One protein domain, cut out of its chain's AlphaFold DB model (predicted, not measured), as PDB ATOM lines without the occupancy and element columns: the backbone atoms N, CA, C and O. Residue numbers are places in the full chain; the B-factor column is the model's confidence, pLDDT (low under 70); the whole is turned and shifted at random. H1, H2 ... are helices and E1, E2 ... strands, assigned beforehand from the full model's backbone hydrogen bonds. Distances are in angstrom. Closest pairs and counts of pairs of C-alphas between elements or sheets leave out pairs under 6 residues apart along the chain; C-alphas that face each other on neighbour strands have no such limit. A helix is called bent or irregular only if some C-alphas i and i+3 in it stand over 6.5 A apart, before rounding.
ATOM      1  N   ALA A   2       6.204 -32.875 -15.119       51.66
ATOM      2  CA  ALA A   2       5.392 -32.462 -13.964       51.66
ATOM      3  C   ALA A   2       5.095 -30.948 -13.925       51.66
ATOM      4  O   ALA A   2       3.937 -30.537 -13.863       51.66
ATOM      5  N   ARG A   3       6.128 -30.115 -14.126       63.69
ATOM      6  CA  ARG A   3       6.016 -28.647 -14.153       63.69
ATOM      7  C   ARG A   3       4.954 -28.120 -15.122       63.69
ATOM      8  O   ARG A   3       4.201 -27.223 -14.768       63.69
ATOM      9  N   ARG A   4       4.851 -28.680 -16.333       70.25
ATOM     10  CA  ARG A   4       3.876 -28.217 -17.342       70.25
ATOM     11  C   ARG A   4       2.436 -28.582 -16.974       70.25
ATOM     12  O   ARG A   4       1.533 -27.808 -17.268       70.25
ATOM     13  N   HIS A   5       2.227 -29.746 -16.354       72.38
ATOM     14  CA  HIS A   5       0.888 -30.227 -16.004       72.38
ATOM     15  C   HIS A   5       0.303 -29.420 -14.861       72.38
ATOM     16  O   HIS A   5      -0.784 -28.867 -15.014       72.38
ATOM     17  N   GLY A   6       1.040 -29.256 -13.765       75.44
ATOM     18  CA  GLY A   6       0.493 -28.458 -12.681       75.44
ATOM     19  C   GLY A   6       0.483 -26.955 -13.000       75.44
ATOM     20  O   GLY A   6      -0.402 -26.274 -12.513       75.44
ATOM     21  N   GLN A   7       1.361 -26.407 -13.863       79.88
ATOM     22  CA  GLN A   7       1.231 -25.004 -14.303       79.88
ATOM     23  C   GLN A   7      -0.050 -24.798 -15.117       79.88
ATOM     24  O   GLN A   7      -0.676 -23.746 -15.036       79.88
ATOM     25  N   ALA A   8      -0.454 -25.800 -15.903       81.44
ATOM     26  CA  ALA A   8      -1.738 -25.771 -16.590       81.44
ATOM     27  C   ALA A   8      -2.911 -25.858 -15.600       81.44
ATOM     28  O   ALA A   8      -3.871 -25.108 -15.757       81.44
ATOM     29  N   ALA A   9      -2.819 -26.713 -14.575       78.69
ATOM     30  CA  ALA A   9      -3.824 -26.795 -13.512       78.69
ATOM     31  C   ALA A   9      -3.938 -25.472 -12.736       78.69
ATOM     32  O   ALA A   9      -5.032 -24.936 -12.605       78.69
ATOM     33  N   ALA A  10      -2.806 -24.897 -12.326       82.25
ATOM     34  CA  ALA A  10      -2.726 -23.621 -11.623       82.25
ATOM     35  C   ALA A  10      -3.326 -22.472 -12.440       82.25
ATOM     36  O   ALA A  10      -4.128 -21.696 -11.925       82.25
ATOM     37  N   ARG A  11      -3.009 -22.402 -13.740       83.50
ATOM     38  CA  ARG A  11      -3.608 -21.422 -14.655       83.50
ATOM     39  C   ARG A  11      -5.131 -21.527 -14.674       83.50
ATOM     40  O   ARG A  11      -5.802 -20.505 -14.607       83.50
ATOM     41  N   LEU A  12      -5.672 -22.737 -14.815       83.31
ATOM     42  CA  LEU A  12      -7.120 -22.940 -14.880       83.31
ATOM     43  C   LEU A  12      -7.785 -22.613 -13.541       83.31
ATOM     44  O   LEU A  12      -8.762 -21.877 -13.529       83.31
ATOM     45  N   ALA A  13      -7.223 -23.076 -12.427       81.00
ATOM     46  CA  ALA A  13      -7.738 -22.786 -11.092       81.00
ATOM     47  C   ALA A  13      -7.753 -21.283 -10.780       81.00
ATOM     48  O   ALA A  13      -8.723 -20.776 -10.225       81.00
ATOM     49  N   THR A  14      -6.730 -20.547 -11.222       81.88
ATOM     50  CA  THR A  14      -6.694 -19.090 -11.030       81.88
ATOM     51  C   THR A  14      -7.803 -18.385 -11.820       81.88
ATOM     52  O   THR A  14      -8.392 -17.427 -11.331       81.88
ATOM     53  N   VAL A  15      -8.160 -18.886 -13.011       86.19
ATOM     54  CA  VAL A  15      -9.306 -18.369 -13.790       86.19
ATOM     55  C   VAL A  15     -10.636 -18.584 -13.057       86.19
ATOM     56  O   VAL A  15     -11.536 -17.760 -13.190       86.19
ATOM     57  N   PHE A  16     -10.753 -19.639 -12.248       82.69
ATOM     58  CA  PHE A  16     -11.915 -19.881 -11.384       82.69
ATOM     59  C   PHE A  16     -11.887 -19.079 -10.070       82.69
ATOM     60  O   PHE A  16     -12.711 -19.322  -9.194       82.69
ATOM     61  N   GLY A  17     -10.961 -18.124  -9.917       85.56
ATOM     62  CA  GLY A  17     -10.875 -17.262  -8.733       85.56
ATOM     63  C   GLY A  17     -10.308 -17.955  -7.493       85.56
ATOM     64  O   GLY A  17     -10.487 -17.459  -6.383       85.56
ATOM     65  N   MET A  18      -9.646 -19.101  -7.659       87.31
ATOM     66  CA  MET A  18      -9.080 -19.847  -6.538       87.31
ATOM     67  C   MET A  18      -7.726 -19.271  -6.115       87.31
ATOM     68  O   MET A  18      -6.934 -18.839  -6.955       87.31
ATOM     69  N   GLU A  19      -7.417 -19.329  -4.819       91.19
ATOM     70  CA  GLU A  19      -6.069 -19.016  -4.334       91.19
ATOM     71  C   GLU A  19      -5.131 -20.183  -4.643       91.19
ATOM     72  O   GLU A  19      -5.313 -21.270  -4.093       91.19
ATOM     73  N   VAL A  20      -4.133 -19.969  -5.512       91.12
ATOM     74  CA  VAL A  20      -3.252 -21.048  -5.971       91.12
ATOM     75  C   VAL A  20      -1.861 -20.997  -5.363       91.12
ATOM     76  O   VAL A  20      -1.125 -20.044  -5.601       91.12
ATOM     77  N   THR A  21      -1.460 -22.070  -4.667       93.81
ATOM     78  CA  THR A  21      -0.065 -22.280  -4.243       93.81
ATOM     79  C   THR A  21       0.559 -23.483  -4.944       93.81
ATOM     80  O   THR A  21       0.078 -24.606  -4.819       93.81
ATOM     81  N   GLY A  22       1.651 -23.246  -5.665       91.69
ATOM     82  CA  GLY A  22       2.521 -24.236  -6.279       91.69
ATOM     83  C   GLY A  22       3.733 -24.554  -5.408       91.69
ATOM     84  O   GLY A  22       4.547 -23.676  -5.140       91.69
ATOM     85  N   VAL A  23       3.915 -25.810  -5.008       91.00
ATOM     86  CA  VAL A  23       5.159 -26.248  -4.342       91.00
ATOM     87  C   VAL A  23       6.170 -26.695  -5.388       91.00
ATOM     88  O   VAL A  23       5.781 -27.365  -6.332       91.00
ATOM     89  N   ARG A  24       7.458 -26.378  -5.231       85.56
ATOM     90  CA  ARG A  24       8.543 -26.937  -6.051       85.56
ATOM     91  C   ARG A  24       9.807 -27.188  -5.233       85.56
ATOM     92  O   ARG A  24       9.991 -26.606  -4.171       85.56
ATOM     93  N   ARG A  25      10.707 -28.034  -5.742       79.69
ATOM     94  CA  ARG A  25      11.982 -28.334  -5.070       79.69
ATOM     95  C   ARG A  25      12.948 -27.148  -5.110       79.69
ATOM     96  O   ARG A  25      13.428 -26.712  -4.071       79.69
ATOM     97  N   SER A  26      13.215 -26.619  -6.302       80.75
ATOM     98  CA  SER A  26      14.176 -25.527  -6.493       80.75
ATOM     99  C   SER A  26      13.560 -24.177  -6.162       80.75
ATOM    100  O   SER A  26      12.421 -23.907  -6.547       80.75
ATOM    101  N   ALA A  27      14.333 -23.295  -5.533       80.50
ATOM    102  CA  ALA A  27      13.849 -21.979  -5.146       80.50
ATOM    103  C   ALA A  27      13.267 -21.183  -6.337       80.50
ATOM    104  O   ALA A  27      13.781 -21.250  -7.463       80.50
ATOM    105  N   PRO A  28      12.156 -20.458  -6.130       79.88
ATOM    106  CA  PRO A  28      11.660 -19.476  -7.080       79.88
ATOM    107  C   PRO A  28      12.621 -18.351  -7.404       79.88
ATOM    108  O   PRO A  28      13.126 -17.691  -6.509       79.88
ATOM    109  N   SER A  29      12.776 -18.083  -8.706       80.62
ATOM    110  CA  SER A  29      13.228 -16.778  -9.191       80.62
ATOM    111  C   SER A  29      12.193 -15.696  -8.875       80.62
ATOM    112  O   SER A  29      12.554 -14.582  -8.526       80.62
ATOM    113  N   GLU A  30      10.905 -16.047  -8.948       84.25
ATOM    114  CA  GLU A  30       9.773 -15.172  -8.646       84.25
ATOM    115  C   GLU A  30       8.782 -15.898  -7.737       84.25
ATOM    116  O   GLU A  30       8.468 -17.071  -7.964       84.25
ATOM    117  N   LYS A  31       8.292 -15.194  -6.708       85.19
ATOM    118  CA  LYS A  31       7.329 -15.740  -5.738       85.19
ATOM    119  C   LYS A  31       5.950 -15.984  -6.337       85.19
ATOM    120  O   LYS A  31       5.224 -16.806  -5.807       85.19
ATOM    121  N   VAL A  32       5.584 -15.277  -7.397       86.75
ATOM    122  CA  VAL A  32       4.296 -15.428  -8.075       86.75
ATOM    123  C   VAL A  32       4.592 -15.756  -9.526       86.75
ATOM    124  O   VAL A  32       5.443 -15.110 -10.132       86.75
ATOM    125  N   ASP A  33       3.956 -16.792 -10.065       83.88
ATOM    126  CA  ASP A  33       4.120 -17.123 -11.473       83.88
ATOM    127  C   ASP A  33       3.294 -16.193 -12.377       83.88
ATOM    128  O   ASP A  33       2.450 -15.416 -11.931       83.88
ATOM    129  N   LYS A  34       3.506 -16.293 -13.691       84.69
ATOM    130  CA  LYS A  34       2.793 -15.479 -14.689       84.69
ATOM    131  C   LYS A  34       1.265 -15.640 -14.702       84.69
ATOM    132  O   LYS A  34       0.604 -14.937 -15.461       84.69
ATOM    133  N   TYR A  35       0.715 -16.603 -13.967       83.81
ATOM    134  CA  TYR A  35      -0.720 -16.836 -13.860       83.81
ATOM    135  C   TYR A  35      -1.298 -16.344 -12.535       83.81
ATOM    136  O   TYR A  35      -2.509 -16.398 -12.390       83.81
ATOM    137  N   GLY A  36      -0.474 -15.839 -11.611       82.12
ATOM    138  CA  GLY A  36      -0.914 -15.378 -10.295       82.12
ATOM    139  C   GLY A  36      -0.803 -16.432  -9.190       82.12
ATOM    140  O   GLY A  36      -1.209 -16.159  -8.065       82.12
ATOM    141  N   ALA A  37      -0.236 -17.611  -9.468       87.44
ATOM    142  CA  ALA A  37      -0.040 -18.636  -8.448       87.44
ATOM    143  C   ALA A  37       1.188 -18.322  -7.585       87.44
ATOM    144  O   ALA A  37       2.280 -18.081  -8.108       87.44
ATOM    145  N   LEU A  38       1.036 -18.382  -6.261       90.38
ATOM    146  CA  LEU A  38       2.150 -18.321  -5.319       90.38
ATOM    147  C   LEU A  38       3.021 -19.563  -5.506       90.38
ATOM    148  O   LEU A  38       2.521 -20.680  -5.495       90.38
ATOM    149  N   VAL A  39       4.330 -19.401  -5.643       91.44
ATOM    150  CA  VAL A  39       5.269 -20.510  -5.781       91.44
ATOM    151  C   VAL A  39       6.180 -20.556  -4.567       91.44
ATOM    152  O   VAL A  39       6.885 -19.593  -4.272       91.44
ATOM    153  N   VAL A  40       6.182 -21.693  -3.881       91.94
ATOM    154  CA  VAL A  40       6.953 -21.931  -2.658       91.94
ATOM    155  C   VAL A  40       7.882 -23.128  -2.824       91.94
ATOM    156  O   VAL A  40       7.693 -23.974  -3.701       91.94
ATOM    157  N   SER A  41       8.905 -23.204  -1.982       91.12
ATOM    158  CA  SER A  41       9.871 -24.301  -1.986       91.12
ATOM    159  C   SER A  41      10.318 -24.652  -0.575       91.12
ATOM    160  O   SER A  41      10.355 -23.782   0.290       91.12
ATOM    161  N   GLY A  42      10.721 -25.906  -0.377       90.25
ATOM    162  CA  GLY A  42      11.167 -26.431   0.913       90.25
ATOM    163  C   GLY A  42      10.105 -27.271   1.622       90.25
ATOM    164  O   GLY A  42       8.906 -27.149   1.365       90.25
ATOM    165  N   ASP A  43      10.563 -28.145   2.517       90.19
ATOM    166  CA  ASP A  43       9.714 -29.140   3.178       90.19
ATOM    167  C   ASP A  43       8.661 -28.506   4.094       90.19
ATOM    168  O   ASP A  43       7.497 -28.888   4.045       90.19
ATOM    169  N   ALA A  44       9.038 -27.478   4.862       92.06
ATOM    170  CA  ALA A  44       8.112 -26.780   5.755       92.06
ATOM    171  C   ALA A  44       6.961 -26.103   4.988       92.06
ATOM    172  O   ALA A  44       5.799 -26.190   5.388       92.06
ATOM    173  N   GLU A  45       7.278 -25.469   3.858       92.50
ATOM    174  CA  GLU A  45       6.287 -24.843   2.981       92.50
ATOM    175  C   GLU A  45       5.375 -25.886   2.342       92.50
ATOM    176  O   GLU A  45       4.164 -25.695   2.277       92.50
ATOM    177  N   ARG A  46       5.940 -27.015   1.906       93.75
ATOM    178  CA  ARG A  46       5.169 -28.128   1.356       93.75
ATOM    179  C   ARG A  46       4.172 -28.671   2.373       93.75
ATOM    180  O   ARG A  46       3.006 -28.849   2.035       93.75
ATOM    181  N   ASP A  47       4.609 -28.909   3.601       94.75
ATOM    182  CA  ASP A  47       3.752 -29.462   4.646       94.75
ATOM    183  C   ASP A  47       2.688 -28.440   5.089       94.75
ATOM    184  O   ASP A  47       1.544 -28.815   5.354       94.75
ATOM    185  N   ARG A  48       3.005 -27.131   5.079       95.56
ATOM    186  CA  ARG A  48       1.991 -26.069   5.223       95.56
ATOM    187  C   ARG A  48       0.947 -26.154   4.116       95.56
ATOM    188  O   ARG A  48      -0.244 -26.165   4.412       95.56
ATOM    189  N   VAL A  49       1.385 -26.244   2.860       95.69
ATOM    190  CA  VAL A  49       0.477 -26.341   1.715       95.69
ATOM    191  C   VAL A  49      -0.437 -27.555   1.860       95.69
ATOM    192  O   VAL A  49      -1.644 -27.390   1.736       95.69
ATOM    193  N   ILE A  50       0.084 -28.737   2.212       96.56
ATOM    194  CA  ILE A  50      -0.739 -29.940   2.444       96.56
ATOM    195  C   ILE A  50      -1.850 -29.667   3.471       96.56
ATOM    196  O   ILE A  50      -3.009 -29.980   3.202       96.56
ATOM    197  N   ARG A  51      -1.519 -29.030   4.601       96.81
ATOM    198  CA  ARG A  51      -2.483 -28.718   5.673       96.81
ATOM    199  C   ARG A  51      -3.547 -27.697   5.285       96.81
ATOM    200  O   ARG A  51      -4.673 -27.759   5.766       96.81
ATOM    201  N   GLU A  52      -3.199 -26.729   4.447       95.00
ATOM    202  CA  GLU A  52      -4.086 -25.607   4.118       95.00
ATOM    203  C   GLU A  52      -4.939 -25.841   2.861       95.00
ATOM    204  O   GLU A  52      -5.849 -25.057   2.586       95.00
ATOM    205  N   SER A  53      -4.673 -26.908   2.108       93.94
ATOM    206  CA  SER A  53      -5.337 -27.217   0.835       93.94
ATOM    207  C   SER A  53      -6.783 -27.672   1.012       93.94
ATOM    208  O   SER A  53      -7.023 -28.663   1.697       93.94
ATOM    209  N   ASP A  54      -7.729 -27.020   0.331       91.88
ATOM    210  CA  ASP A  54      -9.072 -27.588   0.114       91.88
ATOM    211  C   ASP A  54      -9.054 -28.556  -1.077       91.88
ATOM    212  O   ASP A  54      -9.681 -29.609  -1.060       91.88
ATOM    213  N   PHE A  55      -8.246 -28.244  -2.087       92.38
ATOM    214  CA  PHE A  55      -7.939 -29.142  -3.194       92.38
ATOM    215  C   PHE A  55      -6.436 -29.338  -3.258       92.38
ATOM    216  O   PHE A  55      -5.693 -28.355  -3.288       92.38
ATOM    217  N   LEU A  56      -5.999 -30.596  -3.283       95.38
ATOM    218  CA  LEU A  56      -4.594 -30.954  -3.387       95.38
ATOM    219  C   LEU A  56      -4.360 -31.699  -4.693       95.38
ATOM    220  O   LEU A  56      -4.768 -32.849  -4.838       95.38
ATOM    221  N   VAL A  57      -3.673 -31.056  -5.636       92.81
ATOM    222  CA  VAL A  57      -3.316 -31.682  -6.916       92.81
ATOM    223  C   VAL A  57      -1.886 -32.210  -6.862       92.81
ATOM    224  O   VAL A  57      -0.925 -31.440  -6.817       92.81
ATOM    225  N   ASN A  58      -1.747 -33.529  -6.906       92.81
ATOM    226  CA  ASN A  58      -0.486 -34.236  -7.030       92.81
ATOM    227  C   ASN A  58      -0.073 -34.342  -8.507       92.81
ATOM    228  O   ASN A  58      -0.732 -34.983  -9.331       92.81
ATOM    229  N   THR A  59       1.067 -33.723  -8.824       90.25
ATOM    230  CA  THR A  59       1.729 -33.813 -10.135       90.25
ATOM    231  C   THR A  59       3.160 -34.347 -10.038       90.25
ATOM    232  O   THR A  59       3.962 -34.152 -10.954       90.25
ATOM    233  N   LEU A  60       3.496 -35.004  -8.924       90.56
ATOM    234  CA  LEU A  60       4.828 -35.520  -8.629       90.56
ATOM    235  C   LEU A  60       5.299 -36.506  -9.725       90.56
ATOM    236  O   LEU A  60       4.512 -37.330 -10.205       90.56
ATOM    237  N   PRO A  61       6.575 -36.446 -10.149       89.19
ATOM    238  CA  PRO A  61       7.176 -37.459 -11.001       89.19
ATOM    239  C   PRO A  61       7.268 -38.775 -10.227       89.19
ATOM    240  O   PRO A  61       7.322 -38.770  -9.007       89.19
ATOM    241  N   GLY A  62       7.294 -39.900 -10.933       88.19
ATOM    242  CA  GLY A  62       7.431 -41.227 -10.333       88.19
ATOM    243  C   GLY A  62       8.902 -41.585 -10.196       88.19
ATOM    244  O   GLY A  62       9.481 -42.158 -11.110       88.19
ATOM    245  N   THR A  63       9.501 -41.188  -9.084       90.19
ATOM    246  CA  THR A  63      10.901 -41.454  -8.719       90.19
ATOM    247  C   THR A  63      10.969 -42.133  -7.354       90.19
ATOM    248  O   THR A  63      10.003 -42.037  -6.595       90.19
ATOM    249  N   GLU A  64      12.095 -42.759  -7.006       90.88
ATOM    250  CA  GLU A  64      12.255 -43.396  -5.686       90.88
ATOM    251  C   GLU A  64      12.068 -42.401  -4.528       90.88
ATOM    252  O   GLU A  64      11.423 -42.727  -3.540       90.88
ATOM    253  N   GLU A  65      12.504 -41.145  -4.678       89.44
ATOM    254  CA  GLU A  65      12.308 -40.100  -3.655       89.44
ATOM    255  C   GLU A  65      10.837 -39.717  -3.432       89.44
ATOM    256  O   GLU A  65      10.458 -39.196  -2.386       89.44
ATOM    257  N   THR A  66      10.004 -39.912  -4.449       91.75
ATOM    258  CA  THR A  66       8.574 -39.562  -4.445       91.75
ATOM    259  C   THR A  66       7.673 -40.780  -4.301       91.75
ATOM    260  O   THR A  66       6.451 -40.642  -4.343       91.75
ATOM    261  N   LYS A  67       8.257 -41.974  -4.202       94.00
ATOM    262  CA  LYS A  67       7.519 -43.221  -4.071       94.00
ATOM    263  C   LYS A  67       6.749 -43.204  -2.760       94.00
ATOM    264  O   LYS A  67       7.313 -42.908  -1.712       94.00
ATOM    265  N   GLN A  68       5.451 -43.481  -2.849       94.94
ATOM    266  CA  GLN A  68       4.516 -43.453  -1.727       94.94
ATOM    267  C   GLN A  68       4.605 -42.145  -0.926       94.94
ATOM    268  O   GLN A  68       4.404 -42.127   0.286       94.94
ATOM    269  N   PHE A  69       4.917 -41.036  -1.612       95.56
ATOM    270  CA  PHE A  69       5.007 -39.725  -0.988       95.56
ATOM    271  C   PHE A  69       3.691 -39.391  -0.279       95.56
ATOM    272  O   PHE A  69       3.707 -39.038   0.895       95.56
ATOM    273  N   PHE A  70       2.546 -39.572  -0.939       97.44
ATOM    274  CA  PHE A  70       1.247 -39.520  -0.273       97.44
ATOM    275  C   PHE A  70       0.944 -40.862   0.393       97.44
ATOM    276  O   PHE A  70       0.622 -41.851  -0.269       97.44
ATOM    277  N   ASN A  71       1.075 -40.857   1.713       97.12
ATOM    278  CA  ASN A  71       0.864 -41.969   2.625       97.12
ATOM    279  C   ASN A  71      -0.105 -41.552   3.743       97.12
ATOM    280  O   ASN A  71      -0.593 -40.416   3.770       97.12
ATOM    281  N   LYS A  72      -0.359 -42.461   4.687       97.75
ATOM    282  CA  LYS A  72      -1.266 -42.237   5.817       97.75
ATOM    283  C   LYS A  72      -0.976 -40.935   6.568       97.75
ATOM    284  O   LYS A  72      -1.906 -40.187   6.858       97.75
ATOM    285  N   GLU A  73       0.291 -40.637   6.855       97.50
ATOM    286  CA  GLU A  73       0.671 -39.437   7.606       97.50
ATOM    287  C   GLU A  73       0.344 -38.159   6.826       97.50
ATOM    288  O   GLU A  73      -0.164 -37.199   7.402       97.50
ATOM    289  N   ARG A  74       0.584 -38.139   5.507       97.19
ATOM    290  CA  ARG A  74       0.271 -36.964   4.681       97.19
ATOM    291  C   ARG A  74      -1.220 -36.772   4.458       97.19
ATOM    292  O   ARG A  74      -1.662 -35.628   4.465       97.19
ATOM    293  N   PHE A  75      -1.993 -37.847   4.323       98.19
ATOM    294  CA  PHE A  75      -3.452 -37.738   4.281       98.19
ATOM    295  C   PHE A  75      -4.017 -37.213   5.601       98.19
ATOM    296  O   PHE A  75      -4.873 -36.338   5.580       98.19
ATOM    297  N   ALA A  76      -3.478 -37.653   6.742       97.88
ATOM    298  CA  ALA A  76      -3.888 -37.158   8.055       97.88
ATOM    299  C   ALA A  76      -3.570 -35.668   8.288       97.88
ATOM    300  O   ALA A  76      -4.176 -35.042   9.154       97.88
ATOM    301  N   MET A  77      -2.627 -35.090   7.537       97.69
ATOM    302  CA  MET A  77      -2.357 -33.650   7.577       97.69
ATOM    303  C   MET A  77      -3.369 -32.825   6.779       97.69
ATOM    304  O   MET A  77      -3.464 -31.623   7.009       97.69
ATOM    305  N   MET A  78      -4.080 -33.421   5.821       98.12
ATOM    306  CA  MET A  78      -5.041 -32.692   4.995       98.12
ATOM    307  C   MET A  78      -6.272 -32.289   5.812       98.12
ATOM    308  O   MET A  78      -6.573 -32.860   6.860       98.12
ATOM    309  N   LYS A  79      -7.016 -31.295   5.322       96.50
ATOM    310  CA  LYS A  79      -8.315 -30.957   5.913       96.50
ATOM    311  C   LYS A  79      -9.294 -32.126   5.715       96.50
ATOM    312  O   LYS A  79      -9.309 -32.702   4.628       96.50
ATOM    313  N   PRO A  80     -10.211 -32.384   6.663       95.81
ATOM    314  CA  PRO A  80     -11.303 -33.339   6.457       95.81
ATOM    315  C   PRO A  80     -12.187 -33.006   5.248       95.81
ATOM    316  O   PRO A  80     -12.748 -33.889   4.611       95.81
ATOM    317  N   SER A  81     -12.296 -31.720   4.896       90.56
ATOM    318  CA  SER A  81     -13.012 -31.249   3.707       90.56
ATOM    319  C   SER A  81     -12.218 -31.383   2.406       90.56
ATOM    320  O   SER A  81     -12.776 -31.105   1.347       90.56
ATOM    321  N   ALA A  82     -10.939 -31.763   2.465       93.12
ATOM    322  CA  ALA A  82     -10.055 -31.696   1.314       93.12
ATOM    323  C   ALA A  82     -10.358 -32.776   0.273       93.12
ATOM    324  O   ALA A  82     -10.736 -33.902   0.606       93.12
ATOM    325  N   ILE A  83     -10.114 -32.432  -0.990       92.44
ATOM    326  CA  ILE A  83     -10.203 -33.344  -2.128       92.44
ATOM    327  C   ILE A  83      -8.807 -33.581  -2.700       92.44
ATOM    328  O   ILE A  83      -8.098 -32.647  -3.086       92.44
ATOM    329  N   TYR A  84      -8.410 -34.852  -2.744       95.62
ATOM    330  CA  TYR A  84      -7.114 -35.283  -3.259       95.62
ATOM    331  C   TYR A  84      -7.189 -35.625  -4.750       95.62
ATOM    332  O   TYR A  84      -8.009 -36.433  -5.164       95.62
ATOM    333  N   ILE A  85      -6.324 -35.053  -5.580       93.00
ATOM    334  CA  ILE A  85      -6.343 -35.262  -7.031       93.00
ATOM    335  C   ILE A  85      -4.976 -35.774  -7.477       93.00
ATOM    336  O   ILE A  85      -3.990 -35.052  -7.353       93.00
ATOM    337  N   ASN A  86      -4.893 -36.980  -8.041       91.38
ATOM    338  CA  ASN A  86      -3.648 -37.505  -8.609       91.38
ATOM    339  C   ASN A  86      -3.732 -37.614 -10.134       91.38
ATOM    340  O   ASN A  86      -4.416 -38.481 -10.673       91.38
ATOM    341  N   ILE A  87      -2.972 -36.747 -10.806       86.31
ATOM    342  CA  ILE A  87      -2.773 -36.728 -12.267       86.31
ATOM    343  C   ILE A  87      -1.288 -36.907 -12.638       86.31
ATOM    344  O   ILE A  87      -0.865 -36.599 -13.754       86.31
ATOM    345  N   GLY A  88      -0.463 -37.302 -11.664       85.25
ATOM    346  CA  GLY A  88       0.984 -37.426 -11.792       85.25
ATOM    347  C   GLY A  88       1.401 -38.846 -12.157       85.25
ATOM    348  O   GLY A  88       1.388 -39.250 -13.323       85.25
ATOM    349  N   ARG A  89       1.856 -39.594 -11.153       89.38
ATOM    350  CA  ARG A  89       2.241 -41.004 -11.277       89.38
ATOM    351  C   ARG A  89       1.662 -41.790 -10.117       89.38
ATOM    352  O   ARG A  89       1.744 -41.343  -8.975       89.38
ATOM    353  N   GLY A  90       1.123 -42.969 -10.398       89.94
ATOM    354  CA  GLY A  90       0.443 -43.775  -9.391       89.94
ATOM    355  C   GLY A  90       1.349 -44.183  -8.229       89.94
ATOM    356  O   GLY A  90       0.950 -44.037  -7.081       89.94
ATOM    357  N   ILE A  91       2.622 -44.502  -8.507       93.56
ATOM    358  CA  ILE A  91       3.650 -44.831  -7.496       93.56
ATOM    359  C   ILE A  91       3.836 -43.760  -6.407       93.56
ATOM    360  O   ILE A  91       4.391 -44.042  -5.352       93.56
ATOM    361  N   THR A  92       3.397 -42.523  -6.642       94.62
ATOM    362  CA  THR A  92       3.535 -41.425  -5.672       94.62
ATOM    363  C   THR A  92       2.485 -41.457  -4.567       94.62
ATOM    364  O   THR A  92       2.607 -40.725  -3.587       94.62
ATOM    365  N   THR A  93       1.463 -42.302  -4.712       95.94
ATOM    366  CA  THR A  93       0.372 -42.471  -3.754       95.94
ATOM    367  C   THR A  93       0.291 -43.923  -3.334       95.94
ATOM    368  O   THR A  93       0.190 -44.801  -4.186       95.94
ATOM    369  N   LYS A  94       0.280 -44.178  -2.029       95.88
ATOM    370  CA  LYS A  94       0.027 -45.519  -1.512       95.88
ATOM    371  C   LYS A  94      -1.477 -45.798  -1.525       95.88
ATOM    372  O   LYS A  94      -2.229 -45.171  -0.780       95.88
ATOM    373  N   GLY A  95      -1.907 -46.722  -2.385       93.81
ATOM    374  CA  GLY A  95      -3.330 -46.983  -2.651       93.81
ATOM    375  C   GLY A  95      -4.129 -47.380  -1.406       93.81
ATOM    376  O   GLY A  95      -5.206 -46.841  -1.172       93.81
ATOM    377  N   GLU A  96      -3.567 -48.248  -0.560       94.75
ATOM    378  CA  GLU A  96      -4.221 -48.687   0.683       94.75
ATOM    379  C   GLU A  96      -4.424 -47.545   1.687       94.75
ATOM    380  O   GLU A  96      -5.470 -47.451   2.327       94.75
ATOM    381  N   ASP A  97      -3.452 -46.636   1.793       97.06
ATOM    382  CA  ASP A  97      -3.558 -45.486   2.694       97.06
ATOM    383  C   ASP A  97      -4.607 -44.486   2.185       97.06
ATOM    384  O   ASP A  97      -5.323 -43.890   2.988       97.06
ATOM    385  N   LEU A  98      -4.741 -44.337   0.862       96.31
ATOM    386  CA  LEU A  98      -5.802 -43.534   0.253       96.31
ATOM    387  C   LEU A  98      -7.186 -44.150   0.507       96.31
ATOM    388  O   LEU A  98      -8.105 -43.438   0.908       96.31
ATOM    389  N   ALA A  99      -7.335 -45.463   0.311       95.19
ATOM    390  CA  ALA A  99      -8.590 -46.166   0.572       95.19
ATOM    391  C   ALA A  99      -9.012 -46.026   2.043       95.19
ATOM    392  O   ALA A  99     -10.166 -45.716   2.339       95.19
ATOM    393  N   LEU A 100      -8.068 -46.193   2.975       96.50
ATOM    394  CA  LEU A 100      -8.285 -45.940   4.401       96.50
ATOM    395  C   LEU A 100      -8.723 -44.496   4.661       96.50
ATOM    396  O   LEU A 100      -9.740 -44.283   5.311       96.50
ATOM    397  N   ALA A 101      -8.013 -43.511   4.105       97.31
ATOM    398  CA  ALA A 101      -8.337 -42.102   4.308       97.31
ATOM    399  C   ALA A 101      -9.755 -41.738   3.825       97.31
ATOM    400  O   ALA A 101     -10.449 -40.970   4.486       97.31
ATOM    401  N   LEU A 102     -10.208 -42.307   2.704       94.69
ATOM    402  CA  LEU A 102     -11.551 -42.074   2.153       94.69
ATOM    403  C   LEU A 102     -12.645 -42.796   2.946       94.69
ATOM    404  O   LEU A 102     -13.704 -42.228   3.245       94.69
ATOM    405  N   ARG A 103     -12.393 -44.057   3.305       94.56
ATOM    406  CA  ARG A 103     -13.314 -44.872   4.100       94.56
ATOM    407  C   ARG A 103     -13.551 -44.253   5.473       94.56
ATOM    408  O   ARG A 103     -14.706 -44.062   5.845       94.56
ATOM    409  N   ASP A 104     -12.477 -43.869   6.154       95.56
ATOM    410  CA  ASP A 104     -12.516 -43.317   7.510       95.56
ATOM    411  C   ASP A 104     -12.908 -41.827   7.529       95.56
ATOM    412  O   ASP A 104     -13.064 -41.238   8.596       95.56
ATOM    413  N   GLY A 105     -13.077 -41.198   6.357       93.25
ATOM    414  CA  GLY A 105     -13.453 -39.787   6.244       93.25
ATOM    415  C   GLY A 105     -12.354 -38.815   6.683       93.25
ATOM    416  O   GLY A 105     -12.653 -37.684   7.056       93.25
ATOM    417  N   VAL A 106     -11.087 -39.243   6.640       97.00
ATOM    418  CA  VAL A 106      -9.911 -38.383   6.873       97.00
ATOM    419  C   VAL A 106      -9.836 -37.278   5.822       97.00
ATOM    420  O   VAL A 106      -9.424 -36.165   6.129       97.00
ATOM    421  N   ILE A 107     -10.258 -37.581   4.593       95.69
ATOM    422  CA  ILE A 107     -10.450 -36.618   3.507       95.69
ATOM    423  C   ILE A 107     -11.833 -36.818   2.885       95.69
ATOM    424  O   ILE A 107     -12.394 -37.917   2.936       95.69
ATOM    425  N   ARG A 108     -12.380 -35.762   2.274       92.62
ATOM    426  CA  ARG A 108     -13.737 -35.764   1.714       92.62
ATOM    427  C   ARG A 108     -13.851 -36.656   0.486       92.62
ATOM    428  O   ARG A 108     -14.859 -37.334   0.323       92.62
ATOM    429  N   GLY A 109     -12.846 -36.624  -0.381       91.31
ATOM    430  CA  GLY A 109     -12.885 -37.376  -1.624       91.31
ATOM    431  C   GLY A 109     -11.565 -37.374  -2.380       91.31
ATOM    432  O   GLY A 109     -10.618 -36.668  -2.018       91.31
ATOM    433  N   ALA A 110     -11.508 -38.163  -3.449       91.88
ATOM    434  CA  ALA A 110     -10.361 -38.218  -4.333       91.88
ATOM    435  C   ALA A 110     -10.739 -38.357  -5.812       91.88
ATOM    436  O   ALA A 110     -11.716 -39.011  -6.157       91.88
ATOM    437  N   ALA A 111      -9.920 -37.787  -6.696       89.81
ATOM    438  CA  ALA A 111      -9.953 -38.038  -8.132       89.81
ATOM    439  C   ALA A 111      -8.603 -38.611  -8.580       89.81
ATOM    440  O   ALA A 111      -7.568 -37.950  -8.461       89.81
ATOM    441  N   VAL A 112      -8.592 -39.848  -9.070       88.75
ATOM    442  CA  VAL A 112      -7.359 -40.595  -9.345       88.75
ATOM    443  C   VAL A 112      -7.344 -41.076 -10.792       88.75
ATOM    444  O   VAL A 112      -8.224 -41.819 -11.223       88.75
ATOM    445  N   ASP A 113      -6.322 -40.652 -11.537       85.88
ATOM    446  CA  ASP A 113      -6.093 -41.070 -12.927       85.88
ATOM    447  C   ASP A 113      -5.027 -42.166 -13.059       85.88
ATOM    448  O   ASP A 113      -4.867 -42.722 -14.133       85.88
ATOM    449  N   VAL A 114      -4.257 -42.446 -12.001       86.69
ATOM    450  CA  VAL A 114      -3.107 -43.369 -12.032       86.69
ATOM    451  C   VAL A 114      -2.945 -44.113 -10.703       86.69
ATOM    452  O   VAL A 114      -3.070 -43.501  -9.638       86.69
ATOM    453  N   PHE A 115      -2.591 -45.403 -10.747       88.81
ATOM    454  CA  PHE A 115      -2.444 -46.269  -9.558       88.81
ATOM    455  C   PHE A 115      -1.035 -46.860  -9.418       88.81
ATOM    456  O   PHE A 115      -0.248 -46.887 -10.362       88.81
ATOM    457  N   GLU A 116      -0.677 -47.297  -8.206       87.81
ATOM    458  CA  GLU A 116       0.648 -47.869  -7.909       87.81
ATOM    459  C   GLU A 116       0.967 -49.093  -8.783       87.81
ATOM    460  O   GLU A 116       2.092 -49.237  -9.260       87.81
ATOM    461  N   GLN A 117      -0.045 -49.922  -9.041       84.62
ATOM    462  CA  GLN A 117      -0.005 -51.034  -9.981       84.62
ATOM    463  C   GLN A 117      -1.136 -50.868 -10.997       84.62
ATOM    464  O   GLN A 117      -2.288 -50.670 -10.613       84.62
ATOM    465  N   GLU A 118      -0.801 -50.984 -12.284       82.19
ATOM    466  CA  GLU A 118      -1.767 -50.929 -13.382       82.19
ATOM    467  C   GLU A 118      -1.675 -52.200 -14.241       82.19
ATOM    468  O   GLU A 118      -0.570 -52.575 -14.653       82.19
ATOM    469  N   PRO A 119      -2.804 -52.877 -14.526       83.69
ATOM    470  CA  PRO A 119      -4.171 -52.547 -14.103       83.69
ATOM    471  C   PRO A 119      -4.376 -52.699 -12.587       83.69
ATOM    472  O   PRO A 119      -3.658 -53.454 -11.928       83.69
ATOM    473  N   LEU A 120      -5.355 -51.970 -12.043       83.19
ATOM    474  CA  LEU A 120      -5.679 -52.047 -10.623       83.19
ATOM    475  C   LEU A 120      -6.107 -53.480 -10.274       83.19
ATOM    476  O   LEU A 120      -6.970 -54.061 -10.933       83.19
ATOM    477  N   SER A 121      -5.486 -54.055  -9.245       85.69
ATOM    478  CA  SER A 121      -5.802 -55.410  -8.787       85.69
ATOM    479  C   SER A 121      -7.278 -55.521  -8.407       85.69
ATOM    480  O   SER A 121      -7.810 -54.637  -7.737       85.69
ATOM    481  N   SER A 122      -7.930 -56.631  -8.760       84.94
ATOM    482  CA  SER A 122      -9.313 -56.916  -8.350       84.94
ATOM    483  C   SER A 122      -9.485 -57.030  -6.832       84.94
ATOM    484  O   SER A 122     -10.595 -56.893  -6.339       84.94
ATOM    485  N   ALA A 123      -8.396 -57.257  -6.093       86.75
ATOM    486  CA  ALA A 123      -8.385 -57.304  -4.632       86.75
ATOM    487  C   ALA A 123      -8.115 -55.935  -3.974       86.75
ATOM    488  O   ALA A 123      -7.878 -55.881  -2.772       86.75
ATOM    489  N   SER A 124      -8.065 -54.841  -4.741       87.19
ATOM    490  CA  SER A 124      -7.772 -53.517  -4.186       87.19
ATOM    491  C   SER A 124      -8.926 -52.982  -3.338       87.19
ATOM    492  O   SER A 124     -10.058 -52.905  -3.810       87.19
ATOM    493  N   SER A 125      -8.607 -52.475  -2.144       90.31
ATOM    494  CA  SER A 125      -9.558 -51.792  -1.253       90.31
ATOM    495  C   SER A 125     -10.198 -50.539  -1.874       90.31
ATOM    496  O   SER A 125     -11.177 -50.015  -1.352       90.31
ATOM    497  N   LEU A 126      -9.641 -50.020  -2.976       87.38
ATOM    498  CA  LEU A 126     -10.182 -48.863  -3.694       87.38
ATOM    499  C   LEU A 126     -11.486 -49.176  -4.443       87.38
ATOM    500  O   LEU A 126     -12.201 -48.236  -4.782       87.38
ATOM    501  N   TRP A 127     -11.801 -50.455  -4.681       87.94
ATOM    502  CA  TRP A 127     -13.084 -50.878  -5.260       87.94
ATOM    503  C   TRP A 127     -14.250 -50.784  -4.272       87.94
ATOM    504  O   TRP A 127     -15.389 -50.639  -4.698       87.94
ATOM    505  N   ASP A 128     -13.967 -50.827  -2.967       87.25
ATOM    506  CA  ASP A 128     -14.986 -50.786  -1.909       87.25
ATOM    507  C   ASP A 128     -15.327 -49.353  -1.462       87.25
ATOM    508  O   ASP A 128     -16.149 -49.138  -0.566       87.25
ATOM    509  N   ILE A 129     -14.670 -48.349  -2.047       86.62
ATOM    510  CA  ILE A 129     -14.936 -46.944  -1.750       86.62
ATOM    511  C   ILE A 129     -16.167 -46.497  -2.530       86.62
ATOM    512  O   ILE A 129     -16.269 -46.730  -3.728       86.62
ATOM    513  N   SER A 130     -17.091 -45.830  -1.842       79.00
ATOM    514  CA  SER A 130     -18.323 -45.348  -2.463       79.00
ATOM    515  C   SER A 130     -18.044 -44.325  -3.574       79.00
ATOM    516  O   SER A 130     -17.143 -43.489  -3.453       79.00
ATOM    517  N   ASP A 131     -18.830 -44.400  -4.651       76.69
ATOM    518  CA  ASP A 131     -18.671 -43.590  -5.869       76.69
ATOM    519  C   ASP A 131     -18.780 -42.073  -5.622       76.69
ATOM    520  O   ASP A 131     -18.275 -41.274  -6.410       76.69
ATOM    521  N   ASP A 132     -19.407 -41.644  -4.521       76.25
ATOM    522  CA  ASP A 132     -19.469 -40.233  -4.113       76.25
ATOM    523  C   ASP A 132     -18.129 -39.708  -3.570       76.25
ATOM    524  O   ASP A 132     -17.877 -38.501  -3.579       76.25
ATOM    525  N   LYS A 133     -17.252 -40.611  -3.115       77.50
ATOM    526  CA  LYS A 133     -15.952 -40.290  -2.517       77.50
ATOM    527  C   LYS A 133     -14.785 -40.471  -3.471       77.50
ATOM    528  O   LYS A 133     -13.735 -39.873  -3.234       77.50
ATOM    529  N   ILE A 134     -14.911 -41.286  -4.516       81.25
ATOM    530  CA  ILE A 134     -13.803 -41.536  -5.439       81.25
ATOM    531  C   ILE A 134     -14.229 -41.452  -6.904       81.25
ATOM    532  O   ILE A 134     -15.105 -42.168  -7.367       81.25
ATOM    533  N   LEU A 135     -13.540 -40.599  -7.661       79.50
ATOM    534  CA  LEU A 135     -13.647 -40.534  -9.112       79.50
ATOM    535  C   LEU A 135     -12.409 -41.182  -9.732       79.50
ATOM    536  O   LEU A 135     -11.299 -40.664  -9.608       79.50
ATOM    537  N   GLN A 136     -12.598 -42.304 -10.420       72.50
ATOM    538  CA  GLN A 136     -11.523 -43.027 -11.099       72.50
ATOM    539  C   GLN A 136     -11.713 -42.965 -12.614       72.50
ATOM    540  O   GLN A 136     -12.836 -43.023 -13.118       72.50
ATOM    541  N   SER A 137     -10.615 -42.869 -13.362       65.56
ATOM    542  CA  SER A 137     -10.689 -42.990 -14.816       65.56
ATOM    543  C   SER A 137     -10.898 -44.447 -15.242       65.56
ATOM    544  O   SER A 137     -10.051 -45.310 -15.007       65.56
ATOM    545  N   TYR A 138     -12.001 -44.709 -15.950       51.66
ATOM    546  CA  TYR A 138     -12.373 -46.032 -16.470       51.66
ATOM    547  C   TYR A 138     -11.315 -46.648 -17.413       51.66
ATOM    548  O   TYR A 138     -11.281 -47.859 -17.603       51.66
ATOM    549  N   ILE A 139     -10.413 -45.843 -17.989       48.81
ATOM    550  CA  ILE A 139      -9.355 -46.331 -18.892       48.81
ATOM    551  C   ILE A 139      -8.254 -47.079 -18.122       48.81
ATOM    552  O   ILE A 139      -7.653 -48.003 -18.661       48.81
ATOM    553  N   VAL A 140      -8.016 -46.766 -16.848       47.41
ATOM    554  CA  VAL A 140      -7.052 -47.546 -16.050       47.41
ATOM    555  C   VAL A 140      -7.636 -48.899 -15.629       47.41
ATOM    556  O   VAL A 140      -6.903 -49.865 -15.417       47.41
ATOM    557  N   ALA A 141      -8.968 -49.000 -15.600       42.03
ATOM    558  CA  ALA A 141      -9.686 -50.260 -15.454       42.03
ATOM    559  C   ALA A 141      -9.819 -51.042 -16.783       42.03
ATOM    560  O   ALA A 141     -10.057 -52.249 -16.751       42.03
ATOM    561  N   ALA A 142      -9.645 -50.402 -17.953       38.88
ATOM    562  CA  ALA A 142      -9.858 -51.022 -19.266       38.88
ATOM    563  C   ALA A 142      -8.792 -50.631 -20.328       38.88
ATOM    564  O   ALA A 142      -8.703 -49.473 -20.735       38.88
ATOM    565  N   PRO A 143      -8.050 -51.592 -20.915       39.06
ATOM    566  CA  PRO A 143      -6.743 -51.361 -21.557       39.06
ATOM    567  C   PRO A 143      -6.719 -50.644 -22.931       39.06
ATOM    568  O   PRO A 143      -5.719 -50.753 -23.643       39.06
ATOM    569  N   ARG A 144      -7.775 -49.952 -23.393       33.16
ATOM    570  CA  ARG A 144      -7.855 -49.486 -24.802       33.16
ATOM    571  C   ARG A 144      -8.618 -48.173 -25.052       33.16
ATOM    572  O   ARG A 144      -9.569 -48.191 -25.822       33.16
ATOM    573  N   VAL A 145      -8.206 -47.014 -24.522       32.47
ATOM    574  CA  VAL A 145      -8.658 -45.716 -25.092       32.47
ATOM    575  C   VAL A 145      -7.610 -44.597 -24.932       32.47
ATOM    576  O   VAL A 145      -6.842 -44.568 -23.978       32.47
ATOM    577  N   SER A 146      -7.564 -43.686 -25.912       32.53
ATOM    578  CA  SER A 146      -6.575 -42.611 -26.098       32.53
ATOM    579  C   SER A 146      -6.641 -41.474 -25.058       32.53
ATOM    580  O   SER A 146      -7.709 -40.940 -24.757       32.53
ATOM    581  N   LEU A 147      -5.461 -41.027 -24.606       36.50
ATOM    582  CA  LEU A 147      -5.186 -39.995 -23.584       36.50
ATOM    583  C   LEU A 147      -5.851 -38.615 -23.813       36.50
ATOM    584  O   LEU A 147      -5.925 -37.804 -22.892       36.50
ATOM    585  N   CYS A 148      -6.326 -38.310 -25.025       27.12
ATOM    586  CA  CYS A 148      -6.843 -36.978 -25.372       27.12
ATOM    587  C   CYS A 148      -8.259 -36.707 -24.816       27.12
ATOM    588  O   CYS A 148      -8.570 -35.580 -24.435       27.12
ATOM    589  N   VAL A 149      -9.098 -37.745 -24.695       34.53
ATOM    590  CA  VAL A 149     -10.474 -37.644 -24.157       34.53
ATOM    591  C   VAL A 149     -10.463 -37.400 -22.635       34.53
ATOM    592  O   VAL A 149     -11.325 -36.708 -22.093       34.53
ATOM    593  N   MET A 150      -9.414 -37.876 -21.953       41.03
ATOM    594  CA  MET A 150      -9.240 -37.838 -20.496       41.03
ATOM    595  C   MET A 150      -9.140 -36.426 -19.923       41.03
ATOM    596  O   MET A 150      -9.745 -36.100 -18.905       41.03
ATOM    597  N   ARG A 151      -8.386 -35.555 -20.607       36.69
ATOM    598  CA  ARG A 151      -8.126 -34.191 -20.135       36.69
ATOM    599  C   ARG A 151      -9.410 -33.368 -20.069       36.69
ATOM    600  O   ARG A 151      -9.525 -32.487 -19.228       36.69
ATOM    601  N   VAL A 152     -10.375 -33.685 -20.931       36.03
ATOM    602  CA  VAL A 152     -11.696 -33.049 -20.968       36.03
ATOM    603  C   VAL A 152     -12.621 -33.640 -19.905       36.03
ATOM    604  O   VAL A 152     -13.346 -32.885 -19.267       36.03
ATOM    605  N   LEU A 153     -12.579 -34.955 -19.667       42.22
ATOM    606  CA  LEU A 153     -13.428 -35.616 -18.670       42.22
ATOM    607  C   LEU A 153     -12.998 -35.333 -17.229       42.22
ATOM    608  O   LEU A 153     -13.860 -35.054 -16.411       42.22
ATOM    609  N   LEU A 154     -11.698 -35.307 -16.921       49.41
ATOM    610  CA  LEU A 154     -11.213 -34.934 -15.586       49.41
ATOM    611  C   LEU A 154     -11.418 -33.448 -15.300       49.41
ATOM    612  O   LEU A 154     -11.809 -33.105 -14.196       49.41
ATOM    613  N   LEU A 155     -11.233 -32.557 -16.282       45.34
ATOM    614  CA  LEU A 155     -11.591 -31.146 -16.100       45.34
ATOM    615  C   LEU A 155     -13.102 -30.977 -15.915       45.34
ATOM    616  O   LEU A 155     -13.511 -30.190 -15.073       45.34
ATOM    617  N   ARG A 156     -13.934 -31.740 -16.636       41.31
ATOM    618  CA  ARG A 156     -15.391 -31.754 -16.424       41.31
ATOM    619  C   ARG A 156     -15.796 -32.385 -15.095       41.31
ATOM    620  O   ARG A 156     -16.740 -31.896 -14.504       41.31
ATOM    621  N   GLY A 157     -15.092 -33.409 -14.622       47.72
ATOM    622  CA  GLY A 157     -15.305 -34.055 -13.327       47.72
ATOM    623  C   GLY A 157     -14.854 -33.178 -12.163       47.72
ATOM    624  O   GLY A 157     -15.561 -33.073 -11.176       47.72
ATOM    625  N   ILE A 158     -13.737 -32.460 -12.309       52.59
ATOM    626  CA  ILE A 158     -13.300 -31.423 -11.366       52.59
ATOM    627  C   ILE A 158     -14.315 -30.279 -11.360       52.59
ATOM    628  O   ILE A 158     -14.731 -29.870 -10.289       52.59
ATOM    629  N   ILE A 159     -14.786 -29.812 -12.524       47.34
ATOM    630  CA  ILE A 159     -15.886 -28.836 -12.600       47.34
ATOM    631  C   ILE A 159     -17.154 -29.406 -11.953       47.34
ATOM    632  O   ILE A 159     -17.803 -28.693 -11.209       47.34
ATOM    633  N   PHE A 160     -17.496 -30.676 -12.167       38.38
ATOM    634  CA  PHE A 160     -18.655 -31.320 -11.548       38.38
ATOM    635  C   PHE A 160     -18.519 -31.356 -10.020       38.38
ATOM    636  O   PHE A 160     -19.405 -30.865  -9.340       38.38
ATOM    637  N   ILE A 161     -17.380 -31.799  -9.482       48.91
ATOM    638  CA  ILE A 161     -17.058 -31.770  -8.045       48.91
ATOM    639  C   ILE A 161     -17.085 -30.335  -7.485       48.91
ATOM    640  O   ILE A 161     -17.499 -30.127  -6.351       48.91
ATOM    641  N   LEU A 162     -16.665 -29.340  -8.272       43.66
ATOM    642  CA  LEU A 162     -16.711 -27.923  -7.897       43.66
ATOM    643  C   LEU A 162     -18.125 -27.313  -7.991       43.66
ATOM    644  O   LEU A 162     -18.362 -26.265  -7.400       43.66
ATOM    645  N   VAL A 163     -19.051 -27.924  -8.740       39.88
ATOM    646  CA  VAL A 163     -20.376 -27.363  -9.084       39.88
ATOM    647  C   VAL A 163     -21.539 -28.126  -8.426       39.88
ATOM    648  O   VAL A 163     -22.652 -27.605  -8.350       39.88
ATOM    649  N   THR A 164     -21.322 -29.331  -7.892       39.09
ATOM    650  CA  THR A 164     -22.380 -30.173  -7.301       39.09
ATOM    651  C   THR A 164     -22.997 -29.641  -6.009       39.09
ATOM    652  O   THR A 164     -24.007 -30.184  -5.575       39.09
ATOM    653  N   GLU A 165     -22.515 -28.533  -5.439       44.69
ATOM    654  CA  GLU A 165     -23.274 -27.831  -4.391       44.69
ATOM    655  C   GLU A 165     -24.487 -27.048  -4.940       44.69
ATOM    656  O   GLU A 165     -25.280 -26.528  -4.163       44.69
ATOM    657  N   SER A 166     -24.663 -26.940  -6.267       42.16
ATOM    658  CA  SER A 166     -25.616 -25.986  -6.871       42.16
ATOM    659  C   SER A 166     -26.631 -26.556  -7.872       42.16
ATOM    660  O   SER A 166     -27.435 -25.785  -8.396       42.16
ATOM    661  N   ILE A 167     -26.649 -27.861  -8.173       41.97
ATOM    662  CA  ILE A 167     -27.527 -28.400  -9.232       41.97
ATOM    663  C   ILE A 167     -28.505 -29.438  -8.680       41.97
ATOM    664  O   ILE A 167     -28.119 -30.508  -8.221       41.97
ATOM    665  N   SER A 168     -29.804 -29.129  -8.777       42.62
ATOM    666  CA  SER A 168     -30.883 -30.069  -8.469       42.62
ATOM    667  C   SER A 168     -30.798 -31.302  -9.375       42.62
ATOM    668  O   SER A 168     -30.663 -31.171 -10.595       42.62
ATOM    669  N   TRP A 169     -30.948 -32.481  -8.777       36.44
ATOM    670  CA  TRP A 169     -30.835 -33.823  -9.362       36.44
ATOM    671  C   TRP A 169     -31.504 -34.044 -10.737       36.44
ATOM    672  O   TRP A 169     -31.063 -34.897 -11.505       36.44
ATOM    673  N   VAL A 170     -32.515 -33.247 -11.100       38.75
ATOM    674  CA  VAL A 170     -33.257 -33.343 -12.372       38.75
ATOM    675  C   VAL A 170     -32.393 -33.003 -13.596       38.75
ATOM    676  O   VAL A 170     -32.493 -33.671 -14.623       38.75
ATOM    677  N   TYR A 236     -12.192 -19.939  -1.826       39.50
ATOM    678  CA  TYR A 236     -11.685 -21.324  -1.829       39.50
ATOM    679  C   TYR A 236     -10.169 -21.354  -2.109       39.50
ATOM    680  O   TYR A 236      -9.700 -20.669  -3.025       39.50
ATOM    681  N   ARG A 237      -9.392 -22.171  -1.370       37.06
ATOM    682  CA  ARG A 237      -7.941 -22.347  -1.594       37.06
ATOM    683  C   ARG A 237      -7.638 -23.602  -2.411       37.06
ATOM    684  O   ARG A 237      -7.908 -24.724  -1.987       37.06
ATOM    685  N   PHE A 238      -7.004 -23.430  -3.568       37.62
ATOM    686  CA  PHE A 238      -6.643 -24.509  -4.489       37.62
ATOM    687  C   PHE A 238      -5.135 -24.687  -4.581       37.62
ATOM    688  O   PHE A 238      -4.445 -23.939  -5.256       37.62
ATOM    689  N   ASN A 239      -4.581 -25.720  -3.972       43.06
ATOM    690  CA  ASN A 239      -3.134 -25.876  -3.910       43.06
ATOM    691  C   ASN A 239      -2.653 -27.015  -4.823       43.06
ATOM    692  O   ASN A 239      -3.177 -28.128  -4.834       43.06
ATOM    693  N   CYS A 240      -1.608 -26.747  -5.602       42.72
ATOM    694  CA  CYS A 240      -0.965 -27.720  -6.481       42.72
ATOM    695  C   CYS A 240       0.424 -28.065  -5.936       42.72
ATOM    696  O   CYS A 240       1.294 -27.204  -5.813       42.72
ATOM    697  N   ILE A 241       0.678 -29.338  -5.644       44.91
ATOM    698  CA  ILE A 241       1.995 -29.782  -5.186       44.91
ATOM    699  C   ILE A 241       2.776 -30.320  -6.382       44.91
ATOM    700  O   ILE A 241       2.361 -31.263  -7.064       44.91
ATOM    701  N   PHE A 242       3.938 -29.713  -6.622       46.84
ATOM    702  CA  PHE A 242       4.908 -30.180  -7.595       46.84
ATOM    703  C   PHE A 242       6.201 -30.582  -6.888       46.84
ATOM    704  O   PHE A 242       6.631 -30.007  -5.889       46.84
TER     705      PHE A 242
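Overview. This is residues 2 to 170 and 236 to 242 of the 246 residues of the protein "D-isomer specific 2-hydroxyacid dehydrogenase-protein" of Trypanosoma conorhini (UniProt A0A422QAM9). A twisted sheet of seven parallel strands runs through the body as its middle layer, with H1 and H7 over one face, well separated from each other, and H2 and H4 over the other, where H2, H3, H4 and H5 follow one another along the sheet. Residues 163 to 170, of which 163 is the last residue of H7, stick out from the body as a free tail that ends at the cut. The printed part has 176 residues with seven named helices and seven named strands, in the order H1 E1 E2 H2 E3 H3 E4 H4 E5 H5 E6 H6 H7 E7; the sheet's order is E2 E1 E7 E3 E4 E5 E6. The class is mixed, helices and strands, and the whole is compact, with a radius of gyration of the C-alphas of 15.6 A and spans of 46 by 43 by 33 A.

Along the chain. H1, residues 2 to 15, begins at C-alpha 2 (5.392, -32.462, -13.964) and is 20.4 A long. E1, residues 19 to 24, is 16.7 A long. E2 is residues 38 to 41, H2 residues 43 to 52, 14.3 A long, and E3 residues 55 to 58. H3 is residues 72 to 77 and E4 residues 83 to 86. H4, residues 95 to 103, is 12.2 A long. E5 is residues 109 to 112, H5 residues 125 to 128, E6 residues 134 to 136 and H6 residues 138 to 141. H7, residues 148 to 163, is 23.3 A long and ends at C-alpha 163 (-20.376, -27.363, -9.084); it is neither bent nor irregular, but only just: C-alphas 148 and 151 are 6.1 A apart. E7, residues 237 to 241, ends at C-alpha 241 (1.995, -29.782, -5.186).

Arrangement. The sheet is twisted, with C-alphas up to 4.1 A off its best plane; E2 and E6 are its edge strands. Within hydrogen-bond range are N 22 and O 38 for E2 and E1, 2.7 A; N 238 and O 19 for E1 and E7, 2.8 A; N 239 and O 55 for E7 and E3, 2.9 A; N 58 and O 85 for E3 and E4, 2.7 A; N 111 and O 84 for E4 and E5, 2.8 A; and N 135 and O 110 for E5 and E6, 2.8 A. Strand-helix-strand units, two parallel neighbour strands with a helix between, are E3 H3 E4, E4 H4 E5 and E5 H5 E6; E2 H2 E3 is a split one, with E1 and E7 between its strands. Each of the four crossovers is right-handed. H1 is on the sheet at a height of 8.8 A, over E1 and E7; its closest C-alphas to E1 are those of Ala 10 and Val 20, 6.2 A. H7, on the same face, has a height of 10.3 A, over E5. H2 is on the opposite face at 8.9 A. H2 touches H3 at Arg 51 and Met 77, their closest C-alphas, 5.3 A. H3, not on the sheet, touches H4 at Lys 72 and Asp 97, 5.1 A. H4, on the sheet, touches H5 at Ala 99 and Leu 126, 5.3 A, and H5 only grazes the sheet. H6 is not on the sheet and is apart from H7. Every O i to N i+4 pair is within hydrogen-bond range in H1, H2, H3 and H4, and 11 of 12 are in H7; H5 and H6 are too short for such a pair.

Size, cuts and confidence. The C-alphas of Ser 29 and Val 170, the two farthest apart, are 49.5 A apart. Residues 171 to 235 are not printed, and C-alphas 170 and 236 are 26.9 A apart across the cut. The long links are E1 to E2, E3 to H3 and E5 to H5. Mean pLDDT of the printed part is 77.8; 43 residues are under 70, namely 2 to 3, 137 to 170 and 236 to 242.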